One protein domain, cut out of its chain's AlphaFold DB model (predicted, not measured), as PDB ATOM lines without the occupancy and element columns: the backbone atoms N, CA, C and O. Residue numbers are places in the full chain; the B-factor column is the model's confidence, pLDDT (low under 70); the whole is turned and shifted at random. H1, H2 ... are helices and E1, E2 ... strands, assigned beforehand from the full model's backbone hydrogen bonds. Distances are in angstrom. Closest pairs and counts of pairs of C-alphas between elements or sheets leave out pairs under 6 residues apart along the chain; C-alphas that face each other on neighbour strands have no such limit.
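What this domain is: This is residues 84 to 168 and 192 to 200 of the 411 residues of an uncharacterized protein of Bdellovibrionales bacterium GWB1_55_8 (UniProt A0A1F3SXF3). Short helices and loops are strung along the domain, with H4 near the middle and H3 meeting it at a corner. A pair of helices, H1 and H2, makes one end, and a small two-stranded ribbon, E1 and E2, with H5 in its turn, makes the other; H6 lies off to one side. The printed part has 94 residues, with six named helices and two named strands in the order H1 H2 H3 H4 E1 H5 E2 H6, and the sheet, E1 - E2, is antiparallel. It is mostly helix, though under half of the residues are in named elements. It is only just compact, close to loose, with a radius of gyration of the C-alphas of 14.6 A, and spans 43 by 32 by 26 A.

Where its parts are: H1, residues 84 to 91, begins at C-alpha 84 (6.656, 26.640, -36.600) and is 10.5 A long. H2 is residues 95 to 100, 9.0 A; H3 117 to 120, H4 127 to 130, E1 138 to 140, H5 142 to 145 and E2 153 to 155 are shorter. H6, residues 159 to 165, 10.4 A, ends at C-alpha 165 (7.826, 27.858, -51.686).

How they stand to each other: H1 and H2 touch, about perpendicular at 73 degrees; their closest C-alphas, of Thr 88 and Ala 95, are 5.9 A apart. H3 and H4 only just touch, only at the corner, with 3 pairs of C-alphas within 8 A; the closest, of Phe 120 and Val 129, are 7.0 A apart. E1 and E2 are antiparallel at 158 degrees, with N 139 and O 154 within hydrogen-bond range at 2.8 A. H5 and H6 touch no helix. Every O i to N i+4 pair is within hydrogen-bond range in H1 and H2, and 2 of 3 in H6; H3, H4 and H5 are too short for such a pair.

The domain as a whole: The C-alphas of Arg 96 and Leu 148, the two farthest apart, are 43.3 A apart. Residues 169 to 191 are not printed, and C-alphas 168 and 192 are 19.5 A apart across the cut. Residues 124 to 125 pair with residues 193 to 194, antiparallel. The link from H2 to H3 is long, 16 residues. The pLDDT is under 70 at residues 84 to 109.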
ATOM      1  N   SER A  84       7.158  26.568 -37.975       40.59
ATOM      2  CA  SER A  84       6.656  26.640 -36.600       40.59
ATOM      3  C   SER A  84       6.741  28.042 -35.986       40.59
ATOM      4  O   SER A  84       5.844  28.418 -35.235       40.59
ATOM      5  N   CYS A  85       7.756  28.846 -36.312       40.91
ATOM      6  CA  CYS A  85       7.856  30.239 -35.864       40.91
ATOM      7  C   CYS A  85       6.796  31.132 -36.530       40.91
ATOM      8  O   CYS A  85       6.195  31.956 -35.843       40.91
ATOM      9  N   GLY A  86       6.524  30.931 -37.826       46.19
ATOM     10  CA  GLY A  86       5.455  31.637 -38.545       46.19
ATOM     11  C   GLY A  86       4.069  31.332 -37.969       46.19
ATOM     12  O   GLY A  86       3.330  32.248 -37.612       46.19
ATOM     13  N   ALA A  87       3.765  30.049 -37.748       42.62
ATOM     14  CA  ALA A  87       2.506  29.614 -37.138       42.62
ATOM     15  C   ALA A  87       2.310  30.162 -35.706       42.62
ATOM     16  O   ALA A  87       1.236  30.655 -35.373       42.62
ATOM     17  N   THR A  88       3.367  30.200 -34.880       44.94
ATOM     18  CA  THR A  88       3.325  30.796 -33.520       44.94
ATOM     19  C   THR A  88       2.888  32.267 -33.559       44.94
ATOM     20  O   THR A  88       2.135  32.726 -32.696       44.94
ATOM     21  N   CYS A  89       3.367  33.011 -34.560       40.41
ATOM     22  CA  CYS A  89       3.140  34.449 -34.692       40.41
ATOM     23  C   CYS A  89       1.735  34.774 -35.219       40.41
ATOM     24  O   CYS A  89       1.098  35.697 -34.712       40.41
ATOM     25  N   HIS A  90       1.230  33.997 -36.182       41.44
ATOM     26  CA  HIS A  90      -0.104  34.202 -36.752       41.44
ATOM     27  C   HIS A  90      -1.237  33.645 -35.874       41.44
ATOM     28  O   HIS A  90      -2.333  34.198 -35.882       41.44
ATOM     29  N   GLU A  91      -0.979  32.620 -35.053       45.28
ATOM     30  CA  GLU A  91      -2.015  31.979 -34.225       45.28
ATOM     31  C   GLU A  91      -2.029  32.437 -32.754       45.28
ATOM     32  O   GLU A  91      -2.926  32.056 -32.003       45.28
ATOM     33  N   LYS A  92      -1.047  33.246 -32.314       44.78
ATOM     34  CA  LYS A  92      -0.843  33.653 -30.902       44.78
ATOM     35  C   LYS A  92      -0.797  32.463 -29.919       44.78
ATOM     36  O   LYS A  92      -1.259  32.575 -28.782       44.78
ATOM     37  N   ARG A  93      -0.236  31.317 -30.325       41.66
ATOM     38  CA  ARG A  93      -0.121  30.105 -29.484       41.66
ATOM     39  C   ARG A  93       1.331  29.809 -29.103       41.66
ATOM     40  O   ARG A  93       2.213  30.011 -29.930       41.66
ATOM     41  N   PRO A  94       1.625  29.310 -27.886       40.16
ATOM     42  CA  PRO A  94       2.989  28.964 -27.485       40.16
ATOM     43  C   PRO A  94       3.563  27.804 -28.318       40.16
ATOM     44  O   PRO A  94       2.909  26.780 -28.500       40.16
ATOM     45  N   ALA A  95       4.828  27.922 -28.743       40.22
ATOM     46  CA  ALA A  95       5.531  26.990 -29.643       40.22
ATOM     47  C   ALA A  95       5.528  25.506 -29.204       40.22
ATOM     48  O   ALA A  95       5.729  24.611 -30.026       40.22
ATOM     49  N   ARG A  96       5.282  25.230 -27.916       38.47
ATOM     50  CA  ARG A  96       5.108  23.870 -27.385       38.47
ATOM     51  C   ARG A  96       3.878  23.168 -27.981       38.47
ATOM     52  O   ARG A  96       3.983  21.995 -28.315       38.47
ATOM     53  N   LEU A  97       2.779  23.896 -28.199       33.53
ATOM     54  CA  LEU A  97       1.550  23.353 -28.790       33.53
ATOM     55  C   LEU A  97       1.734  23.000 -30.273       33.53
ATOM     56  O   LEU A  97       1.252  21.970 -30.717       33.53
ATOM     57  N   ILE A  98       2.530  23.767 -31.022       40.22
ATOM     58  CA  ILE A  98       2.796  23.515 -32.454       40.22
ATOM     59  C   ILE A  98       3.626  22.239 -32.662       40.22
ATOM     60  O   ILE A  98       3.438  21.516 -33.639       40.22
ATOM     61  N   ARG A  99       4.524  21.922 -31.721       37.91
ATOM     62  CA  ARG A  99       5.308  20.675 -31.732       37.91
ATOM     63  C   ARG A  99       4.462  19.443 -31.393       37.91
ATOM     64  O   ARG A  99       4.752  18.366 -31.901       37.91
ATOM     65  N   GLU A 100       3.435  19.609 -30.560       35.44
ATOM     66  CA  GLU A 100       2.452  18.568 -30.226       35.44
ATOM     67  C   GLU A 100       1.329  18.445 -31.285       35.44
ATOM     68  O   GLU A 100       0.686  17.405 -31.346       35.44
ATOM     69  N   GLN A 101       1.135  19.442 -32.164       41.16
ATOM     70  CA  GLN A 101       0.023  19.530 -33.135       41.16
ATOM     71  C   GLN A 101       0.409  19.393 -34.622       41.16
ATOM     72  O   GLN A 101      -0.398  19.697 -35.495       41.16
ATOM     73  N   MET A 102       1.580  18.843 -34.966       40.41
ATOM     74  CA  MET A 102       1.777  18.312 -36.335       40.41
ATOM     75  C   MET A 102       0.882  17.093 -36.640       40.41
ATOM     76  O   MET A 102       0.877  16.612 -37.770       40.41
ATOM     77  N   SER A 103       0.118  16.612 -35.654       39.91
ATOM     78  CA  SER A 103      -1.120  15.863 -35.857       39.91
ATOM     79  C   SER A 103      -2.290  16.846 -35.963       39.91
ATOM     80  O   SER A 103      -2.827  17.297 -34.947       39.91
ATOM     81  N   VAL A 104      -2.685  17.185 -37.187       41.28
ATOM     82  CA  VAL A 104      -3.941  17.900 -37.434       41.28
ATOM     83  C   VAL A 104      -5.064  16.897 -37.187       41.28
ATOM     84  O   VAL A 104      -5.271  15.992 -37.983       41.28
ATOM     85  N   THR A 105      -5.740  16.986 -36.042       43.03
ATOM     86  CA  THR A 105      -6.871  16.099 -35.713       43.03
ATOM     87  C   THR A 105      -8.220  16.652 -36.166       43.03
ATOM     88  O   THR A 105      -9.232  15.980 -35.988       43.03
ATOM     89  N   VAL A 106      -8.261  17.855 -36.748       49.62
ATOM     90  CA  VAL A 106      -9.500  18.478 -37.230       49.62
ATOM     91  C   VAL A 106      -9.228  19.153 -38.569       49.62
ATOM     92  O   VAL A 106      -8.379  20.041 -38.649       49.62
ATOM     93  N   ALA A 107      -9.926  18.712 -39.619       54.56
ATOM     94  CA  ALA A 107      -9.867  19.346 -40.930       54.56
ATOM     95  C   ALA A 107     -10.346  20.807 -40.820       54.56
ATOM     96  O   ALA A 107     -11.353  21.057 -40.154       54.56
ATOM     97  N   PRO A 108      -9.671  21.778 -41.458       60.34
ATOM     98  CA  PRO A 108     -10.190  23.134 -41.549       60.34
ATOM     99  C   PRO A 108     -11.565  23.109 -42.229       60.34
ATOM    100  O   PRO A 108     -11.751  22.445 -43.254       60.34
ATOM    101  N   GLU A 109     -12.537  23.820 -41.660       65.12
ATOM    102  CA  GLU A 109     -13.862  23.984 -42.261       65.12
ATOM    103  C   GLU A 109     -13.734  24.856 -43.519       65.12
ATOM    104  O   GLU A 109     -13.708  26.085 -43.454       65.12
ATOM    105  N   ASN A 110     -13.605  24.220 -44.684       74.19
ATOM    106  CA  ASN A 110     -13.584  24.892 -45.976       74.19
ATOM    107  C   ASN A 110     -14.424  24.110 -46.997       74.19
ATOM    108  O   ASN A 110     -14.856  22.981 -46.761       74.19
ATOM    109  N   LYS A 111     -14.672  24.720 -48.159       81.06
ATOM    110  CA  LYS A 111     -15.480  24.097 -49.223       81.06
ATOM    111  C   LYS A 111     -14.868  22.792 -49.748       81.06
ATOM    112  O   LYS A 111     -15.589  21.957 -50.278       81.06
ATOM    113  N   CYS A 112     -13.557  22.616 -49.598       84.69
ATOM    114  CA  CYS A 112     -12.823  21.457 -50.086       84.69
ATOM    115  C   CYS A 112     -12.955  20.263 -49.129       84.69
ATOM    116  O   CYS A 112     -13.144  19.144 -49.591       84.69
ATOM    117  N   SER A 113     -12.895  20.472 -47.811       82.69
ATOM    118  CA  SER A 113     -12.940  19.408 -46.799       82.69
ATOM    119  C   SER A 113     -14.301  18.723 -46.706       82.69
ATOM    120  O   SER A 113     -14.355  17.548 -46.350       82.69
ATOM    121  N   ALA A 114     -15.375  19.393 -47.142       83.62
ATOM    122  CA  ALA A 114     -16.695  18.783 -47.307       83.62
ATOM    123  C   ALA A 114     -16.710  17.621 -48.325       83.62
ATOM    124  O   ALA A 114     -17.488  16.684 -48.163       83.62
ATOM    125  N   CYS A 115     -15.844  17.655 -49.347       86.75
ATOM    126  CA  CYS A 115     -15.749  16.613 -50.382       86.75
ATOM    127  C   CYS A 115     -14.443  15.800 -50.320       86.75
ATOM    128  O   CYS A 115     -14.417  14.638 -50.710       86.75
ATOM    129  N   HIS A 116     -13.356  16.387 -49.814       89.69
ATOM    130  CA  HIS A 116     -12.007  15.816 -49.785       89.69
ATOM    131  C   HIS A 116     -11.500  15.561 -48.361       89.69
ATOM    132  O   HIS A 116     -10.307  15.705 -48.096       89.69
ATOM    133  N   ALA A 117     -12.390  15.162 -47.447       85.25
ATOM    134  CA  ALA A 117     -12.059  14.869 -46.049       85.25
ATOM    135  C   ALA A 117     -10.843  13.929 -45.899       85.25
ATOM    136  O   ALA A 117     -10.009  14.122 -45.017       85.25
ATOM    137  N   ASP A 118     -10.675  12.976 -46.822       85.62
ATOM    138  CA  ASP A 118      -9.551  12.035 -46.820       85.62
ATOM    139  C   ASP A 118      -8.171  12.687 -46.956       85.62
ATOM    140  O   ASP A 118      -7.191  12.137 -46.454       85.62
ATOM    141  N   GLN A 119      -8.070  13.867 -47.576       84.56
ATOM    142  CA  GLN A 119      -6.787  14.566 -47.723       84.56
ATOM    143  C   GLN A 119      -6.269  15.139 -46.395       84.56
ATOM    144  O   GLN A 119      -5.105  15.521 -46.304       84.56
ATOM    145  N   PHE A 120      -7.106  15.156 -45.356       78.69
ATOM    146  CA  PHE A 120      -6.778  15.667 -44.026       78.69
ATOM    147  C   PHE A 120      -6.518  14.550 -43.002       78.69
ATOM    148  O   PHE A 120      -6.169  14.837 -41.861       78.69
ATOM    149  N   ASN A 121      -6.651  13.278 -43.399       76.69
ATOM    150  CA  ASN A 121      -6.603  12.122 -42.492       76.69
ATOM    151  C   ASN A 121      -5.187  11.568 -42.244       76.69
ATOM    152  O   ASN A 121      -5.015  10.547 -41.567       76.69
ATOM    153  N   ASP A 122      -4.157  12.197 -42.806       78.00
ATOM    154  CA  ASP A 122      -2.776  11.765 -42.620       78.00
ATOM    155  C   ASP A 122      -2.220  12.152 -41.244       78.00
ATOM    156  O   ASP A 122      -2.522  13.203 -40.685       78.00
ATOM    157  N   LYS A 123      -1.321  11.312 -40.706       75.81
ATOM    158  CA  LYS A 123      -0.660  11.561 -39.408       75.81
ATOM    159  C   LYS A 123       0.078  12.904 -39.380       75.81
ATOM    160  O   LYS A 123       0.133  13.540 -38.331       75.81
ATOM    161  N   TYR A 124       0.681  13.277 -40.506       75.31
ATOM    162  CA  TYR A 124       1.330  14.561 -40.723       75.31
ATOM    163  C   TYR A 124       0.715  15.206 -41.960       75.31
ATOM    164  O   TYR A 124       0.831  14.654 -43.052       75.31
ATOM    165  N   ALA A 125       0.114  16.379 -41.813       76.19
ATOM    166  CA  ALA A 125      -0.381  17.151 -42.947       76.19
ATOM    167  C   ALA A 125       0.717  18.076 -43.493       76.19
ATOM    168  O   ALA A 125       1.502  18.649 -42.728       76.19
ATOM    169  N   HIS A 126       0.775  18.235 -44.816       78.88
ATOM    170  CA  HIS A 126       1.576  19.295 -45.421       78.88
ATOM    171  C   HIS A 126       0.948  20.653 -45.077       78.88
ATOM    172  O   HIS A 126      -0.272  20.768 -44.995       78.88
ATOM    173  N   HIS A 127       1.757  21.687 -44.846       75.00
ATOM    174  CA  HIS A 127       1.275  22.929 -44.230       75.00
ATOM    175  C   HIS A 127       0.117  23.622 -44.991       75.00
ATOM    176  O   HIS A 127      -0.898  23.894 -44.353       75.00
ATOM    177  N   PRO A 128       0.175  23.823 -46.325       79.25
ATOM    178  CA  PRO A 128      -0.975  24.284 -47.110       79.25
ATOM    179  C   PRO A 128      -2.251  23.451 -46.921       79.25
ATOM    180  O   PRO A 128      -3.341  24.008 -46.857       79.25
ATOM    181  N   VAL A 129      -2.132  22.126 -46.781       80.25
ATOM    182  CA  VAL A 129      -3.287  21.245 -46.546       80.25
ATOM    183  C   VAL A 129      -3.808  21.382 -45.123       80.25
ATOM    184  O   VAL A 129      -5.010  21.515 -44.940       80.25
ATOM    185  N   ALA A 130      -2.929  21.446 -44.121       72.06
ATOM    186  CA  ALA A 130      -3.319  21.680 -42.729       72.06
ATOM    187  C   ALA A 130      -4.168  22.952 -42.560       72.06
ATOM    188  O   ALA A 130      -5.070  22.989 -41.729       72.06
ATOM    189  N   LEU A 131      -3.885  23.976 -43.369       70.00
ATOM    190  CA  LEU A 131      -4.598  25.250 -43.373       70.00
ATOM    191  C   LEU A 131      -5.783  25.309 -44.348       70.00
ATOM    192  O   LEU A 131      -6.557  26.265 -44.321       70.00
ATOM    193  N   GLY A 132      -5.941  24.303 -45.210       73.25
ATOM    194  CA  GLY A 132      -6.995  24.281 -46.217       73.25
ATOM    195  C   GLY A 132      -6.766  25.252 -47.381       73.25
ATOM    196  O   GLY A 132      -7.720  25.600 -48.075       73.25
ATOM    197  N   SER A 133      -5.524  25.683 -47.603       79.12
ATOM    198  CA  SER A 133      -5.090  26.547 -48.709       79.12
ATOM    199  C   SER A 133      -4.844  25.727 -49.977       79.12
ATOM    200  O   SER A 133      -3.728  25.655 -50.493       79.12
ATOM    201  N   CYS A 134      -5.876  25.027 -50.451       82.25
ATOM    202  CA  CYS A 134      -5.785  24.157 -51.627       82.25
ATOM    203  C   CYS A 134      -5.418  24.946 -52.897       82.25
ATOM    204  O   CYS A 134      -4.709  24.438 -53.762       82.25
ATOM    205  N   ASP A 135      -5.845  26.205 -52.962       81.19
ATOM    206  CA  ASP A 135      -5.591  27.165 -54.036       81.19
ATOM    207  C   ASP A 135      -4.121  27.583 -54.174       81.19
ATOM    208  O   ASP A 135      -3.718  28.088 -55.219       81.19
ATOM    209  N   ALA A 136      -3.287  27.314 -53.164       81.19
ATOM    210  CA  ALA A 136      -1.843  27.527 -53.255       81.19
ATOM    211  C   ALA A 136      -1.170  26.614 -54.298       81.19
ATOM    212  O   ALA A 136      -0.099  26.944 -54.806       81.19
ATOM    213  N   CYS A 137      -1.788  25.470 -54.608       83.25
ATOM    214  CA  CYS A 137      -1.287  24.506 -55.592       83.25
ATOM    215  C   CYS A 137      -2.300  24.205 -56.705       83.25
ATOM    216  O   CYS A 137      -1.893  23.863 -57.817       83.25
ATOM    217  N   HIS A 138      -3.599  24.293 -56.409       89.31
ATOM    218  CA  HIS A 138      -4.678  23.910 -57.310       89.31
ATOM    219  C   HIS A 138      -5.406  25.131 -57.872       89.31
ATOM    220  O   HIS A 138      -5.999  25.917 -57.140       89.31
ATOM    221  N   GLU A 139      -5.446  25.245 -59.192       90.81
ATOM    222  CA  GLU A 139      -6.363  26.138 -59.892       90.81
ATOM    223  C   GLU A 139      -7.688  25.385 -60.081       90.81
ATOM    224  O   GLU A 139      -7.748  24.400 -60.816       90.81
ATOM    225  N   VAL A 140      -8.737  25.807 -59.375       90.81
ATOM    226  CA  VAL A 140     -10.031  25.104 -59.322       90.81
ATOM    227  C   VAL A 140     -11.079  25.888 -60.107       90.81
ATOM    228  O   VAL A 140     -11.305  27.067 -59.828       90.81
ATOM    229  N   GLU A 141     -11.746  25.244 -61.064       93.50
ATOM    230  CA  GLU A 141     -12.842  25.861 -61.817       93.50
ATOM    231  C   GLU A 141     -14.171  25.793 -61.050       93.50
ATOM    232  O   GLU A 141     -14.382  24.952 -60.171       93.50
ATOM    233  N   THR A 142     -15.117  26.668 -61.401       91.94
ATOM    234  CA  THR A 142     -16.430  26.740 -60.737       91.94
ATOM    235  C   THR A 142     -17.222  25.437 -60.869       91.94
ATOM    236  O   THR A 142     -17.843  25.002 -59.902       91.94
ATOM    237  N   SER A 143     -17.122  24.764 -62.019       92.69
ATOM    238  CA  SER A 143     -17.749  23.462 -62.287       92.69
ATOM    239  C   SER A 143     -17.294  22.368 -61.316       92.69
ATOM    240  O   SER A 143     -18.083  21.485 -60.979       92.69
ATOM    241  N   HIS A 144     -16.057  22.433 -60.813       93.19
ATOM    242  CA  HIS A 144     -15.579  21.520 -59.778       93.19
ATOM    243  C   HIS A 144     -16.222  21.813 -58.419       93.19
ATOM    244  O   HIS A 144     -16.686  20.899 -57.743       93.19
ATOM    245  N   LEU A 145     -16.299  23.094 -58.035       87.38
ATOM    246  CA  LEU A 145     -16.899  23.524 -56.764       87.38
ATOM    247  C   LEU A 145     -18.402  23.218 -56.680       87.38
ATOM    248  O   LEU A 145     -18.926  23.032 -55.585       87.38
ATOM    249  N   GLU A 146     -19.082  23.170 -57.823       89.62
ATOM    250  CA  GLU A 146     -20.500  22.807 -57.944       89.62
ATOM    251  C   GLU A 146     -20.725  21.287 -58.055       89.62
ATOM    252  O   GLU A 146     -21.867  20.835 -58.110       89.62
ATOM    253  N   GLY A 147     -19.654  20.482 -58.079       87.94
ATOM    254  CA  GLY A 147     -19.724  19.023 -58.205       87.94
ATOM    255  C   GLY A 147     -20.099  18.524 -59.605       87.94
ATOM    256  O   GLY A 147     -20.470  17.362 -59.757       87.94
ATOM    257  N   LEU A 148     -20.011  19.385 -60.624       91.50
ATOM    258  CA  LEU A 148     -20.393  19.083 -62.006       91.50
ATOM    259  C   LEU A 148     -19.258  18.417 -62.796       91.50
ATOM    260  O   LEU A 148     -19.525  17.541 -63.616       91.50
ATOM    261  N   ASP A 149     -18.000  18.799 -62.539       92.62
ATOM    262  CA  ASP A 149     -16.822  18.182 -63.164       92.62
ATOM    263  C   ASP A 149     -15.693  17.902 -62.144       92.62
ATOM    264  O   ASP A 149     -14.994  18.820 -61.700       92.62
ATOM    265  N   PRO A 150     -15.433  16.629 -61.783       88.38
ATOM    266  CA  PRO A 150     -14.365  16.275 -60.849       88.38
ATOM    267  C   PRO A 150     -12.950  16.503 -61.408       88.38
ATOM    268  O   PRO A 150     -11.993  16.466 -60.638       88.38
ATOM    269  N   LYS A 151     -12.791  16.716 -62.722       91.75
ATOM    270  CA  LYS A 151     -11.491  16.941 -63.376       91.75
ATOM    271  C   LYS A 151     -11.174  18.412 -63.612       91.75
ATOM    272  O   LYS A 151     -10.060  18.702 -64.043       91.75
ATOM    273  N   ALA A 152     -12.098  19.324 -63.317       94.19
ATOM    274  CA  ALA A 152     -11.920  20.760 -63.515       94.19
ATOM    275  C   ALA A 152     -11.049  21.401 -62.407       94.19
ATOM    276  O   ALA A 152     -11.406  22.383 -61.756       94.19
ATOM    277  N   VAL A 153      -9.887  20.783 -62.178       91.56
ATOM    278  CA  VAL A 153      -8.824  21.204 -61.267       91.56
ATOM    279  C   VAL A 153      -7.495  21.031 -61.985       91.56
ATOM    280  O   VAL A 153      -7.133  19.929 -62.403       91.56
ATOM    281  N   ARG A 154      -6.727  22.112 -62.087       90.25
ATOM    282  CA  ARG A 154      -5.382  22.104 -62.656       90.25
ATOM    283  C   ARG A 154      -4.350  22.250 -61.548       90.25
ATOM    284  O   ARG A 154      -4.541  22.988 -60.592       90.25
ATOM    285  N   THR A 155      -3.236  21.541 -61.678       87.19
ATOM    286  CA  THR A 155      -2.101  21.634 -60.750       87.19
ATOM    287  C   THR A 155      -0.833  21.781 -61.570       87.19
ATOM    288  O   THR A 155      -0.623  21.012 -62.512       87.19
ATOM    289  N   ASP A 156       0.019  22.747 -61.236       82.50
ATOM    290  CA  ASP A 156       1.352  22.825 -61.831       82.50
ATOM    291  C   ASP A 156       2.238  21.717 -61.239       82.50
ATOM    292  O   ASP A 156       2.732  21.808 -60.117       82.50
ATOM    293  N   MET A 157       2.429  20.648 -62.011       76.50
ATOM    294  CA  MET A 157       3.272  19.503 -61.651       76.50
ATOM    295  C   MET A 157       4.725  19.673 -62.124       76.50
ATOM    296  O   MET A 157       5.453  18.687 -62.278       76.50
ATOM    297  N   THR A 158       5.176  20.907 -62.373       82.25
ATOM    298  CA  THR A 158       6.593  21.232 -62.599       82.25
ATOM    299  C   THR A 158       7.289  21.637 -61.301       82.25
ATOM    300  O   THR A 158       6.659  22.063 -60.338       82.25
ATOM    301  N   GLN A 159       8.619  21.514 -61.247       80.88
ATOM    302  CA  GLN A 159       9.424  21.840 -60.051       80.88
ATOM    303  C   GLN A 159       9.230  23.268 -59.578       80.88
ATOM    304  O   GLN A 159       9.386  23.554 -58.396       80.88
ATOM    305  N   LYS A 160       8.833  24.147 -60.498       80.31
ATOM    306  CA  LYS A 160       8.520  25.535 -60.219       80.31
ATOM    307  C   LYS A 160       7.425  25.686 -59.163       80.31
ATOM    308  O   LYS A 160       7.551  26.585 -58.344       80.31
ATOM    309  N   SER A 161       6.410  24.817 -59.129       81.69
ATOM    310  CA  SER A 161       5.356  24.898 -58.107       81.69
ATOM    311  C   SER A 161       5.900  24.601 -56.712       81.69
ATOM    312  O   SER A 161       5.619  25.318 -55.757       81.69
ATOM    313  N   CYS A 162       6.777  23.601 -56.606       82.62
ATOM    314  CA  CYS A 162       7.439  23.243 -55.358       82.62
ATOM    315  C   CYS A 162       8.453  24.318 -54.941       82.62
ATOM    316  O   CYS A 162       8.463  24.743 -53.788       82.62
ATOM    317  N   TYR A 163       9.279  24.792 -55.879       81.31
ATOM    318  CA  TYR A 163      10.306  25.814 -55.647       81.31
ATOM    319  C   TYR A 163       9.762  27.231 -55.500       81.31
ATOM    320  O   TYR A 163      10.498  28.122 -55.082       81.31
ATOM    321  N   GLY A 164       8.480  27.442 -55.808       79.06
ATOM    322  CA  GLY A 164       7.771  28.661 -55.449       79.06
ATOM    323  C   GLY A 164       7.864  28.909 -53.949       79.06
ATOM    324  O   GLY A 164       8.107  30.044 -53.563       79.06
ATOM    325  N   CYS A 165       7.789  27.834 -53.149       73.94
ATOM    326  CA  CYS A 165       7.826  27.858 -51.686       73.94
ATOM    327  C   CYS A 165       9.113  27.271 -51.075       73.94
ATOM    328  O   CYS A 165       9.632  27.801 -50.092       73.94
ATOM    329  N   HIS A 166       9.620  26.162 -51.623       78.38
ATOM    330  CA  HIS A 166      10.761  25.422 -51.086       78.38
ATOM    331  C   HIS A 166      12.085  25.835 -51.723       78.38
ATOM    332  O   HIS A 166      12.165  26.080 -52.924       78.38
ATOM    333  N   ASP A 167      13.164  25.793 -50.938       79.88
ATOM    334  CA  ASP A 167      14.505  25.949 -51.493       79.88
ATOM    335  C   ASP A 167      14.759  24.932 -52.605       79.88
ATOM    336  O   ASP A 167      14.471  23.738 -52.468       79.88
ATOM    337  N   ARG A 168      15.378  25.424 -53.675       82.06
ATOM    338  CA  ARG A 168      15.919  24.621 -54.771       82.06
ATOM    339  C   ARG A 168      16.791  23.488 -54.206       82.06
ATOM    340  O   ARG A 168      17.703  23.738 -53.418       82.06
ATOM    341  N   HIS A 192       0.197  16.388 -50.053       87.81
ATOM    342  CA  HIS A 192      -0.926  16.591 -49.135       87.81
ATOM    343  C   HIS A 192      -0.573  16.281 -47.678       87.81
ATOM    344  O   HIS A 192      -1.063  16.924 -46.750       87.81
ATOM    345  N   GLY A 193       0.329  15.329 -47.461       84.19
ATOM    346  CA  GLY A 193       0.620  14.811 -46.134       84.19
ATOM    347  C   GLY A 193       1.089  13.366 -46.184       84.19
ATOM    348  O   GLY A 193       1.313  12.792 -47.245       84.19
ATOM    349  N   GLY A 194       1.302  12.755 -45.031       84.25
ATOM    350  CA  GLY A 194       1.605  11.338 -44.982       84.25
ATOM    351  C   GLY A 194       1.723  10.789 -43.576       84.25
ATOM    352  O   GLY A 194       1.798  11.496 -42.575       84.25
ATOM    353  N   LYS A 195       1.838   9.466 -43.504       82.56
ATOM    354  CA  LYS A 195       2.062   8.740 -42.245       82.56
ATOM    355  C   LYS A 195       3.505   8.839 -41.731       82.56
ATOM    356  O   LYS A 195       3.796   8.382 -40.625       82.56
ATOM    357  N   LYS A 196       4.420   9.389 -42.539       78.19
ATOM    358  CA  LYS A 196       5.871   9.431 -42.304       78.19
ATOM    359  C   LYS A 196       6.391  10.865 -42.375       78.19
ATOM    360  O   LYS A 196       5.807  11.703 -43.057       78.19
ATOM    361  N   GLY A 197       7.491  11.126 -41.668       74.75
ATOM    362  CA  GLY A 197       8.154  12.432 -41.692       74.75
ATOM    363  C   GLY A 197       8.569  12.828 -43.110       74.75
ATOM    364  O   GLY A 197       8.812  11.963 -43.952       74.75
ATOM    365  N   PHE A 198       8.612  14.134 -43.379       80.38
ATOM    366  CA  PHE A 198       8.885  14.696 -44.710       80.38
ATOM    367  C   PHE A 198       7.928  14.210 -45.814       80.38
ATOM    368  O   PHE A 198       8.228  14.354 -46.996       80.38
ATOM    369  N   PHE A 199       6.785  13.625 -45.444       86.31
ATOM    370  CA  PHE A 199       5.736  13.166 -46.358       86.31
ATOM    371  C   PHE A 199       6.207  12.133 -47.389       86.31
ATOM    372  O   PHE A 199       5.668  12.044 -48.488       86.31
ATOM    373  N   VAL A 200       7.217  11.326 -47.058       87.25
ATOM    374  CA  VAL A 200       7.676  10.259 -47.955       87.25
ATOM    375  C   VAL A 200       6.624   9.153 -48.096       87.25
ATOM    376  O   VAL A 200       6.001   8.728 -47.120       87.25
TER     377      VAL A 200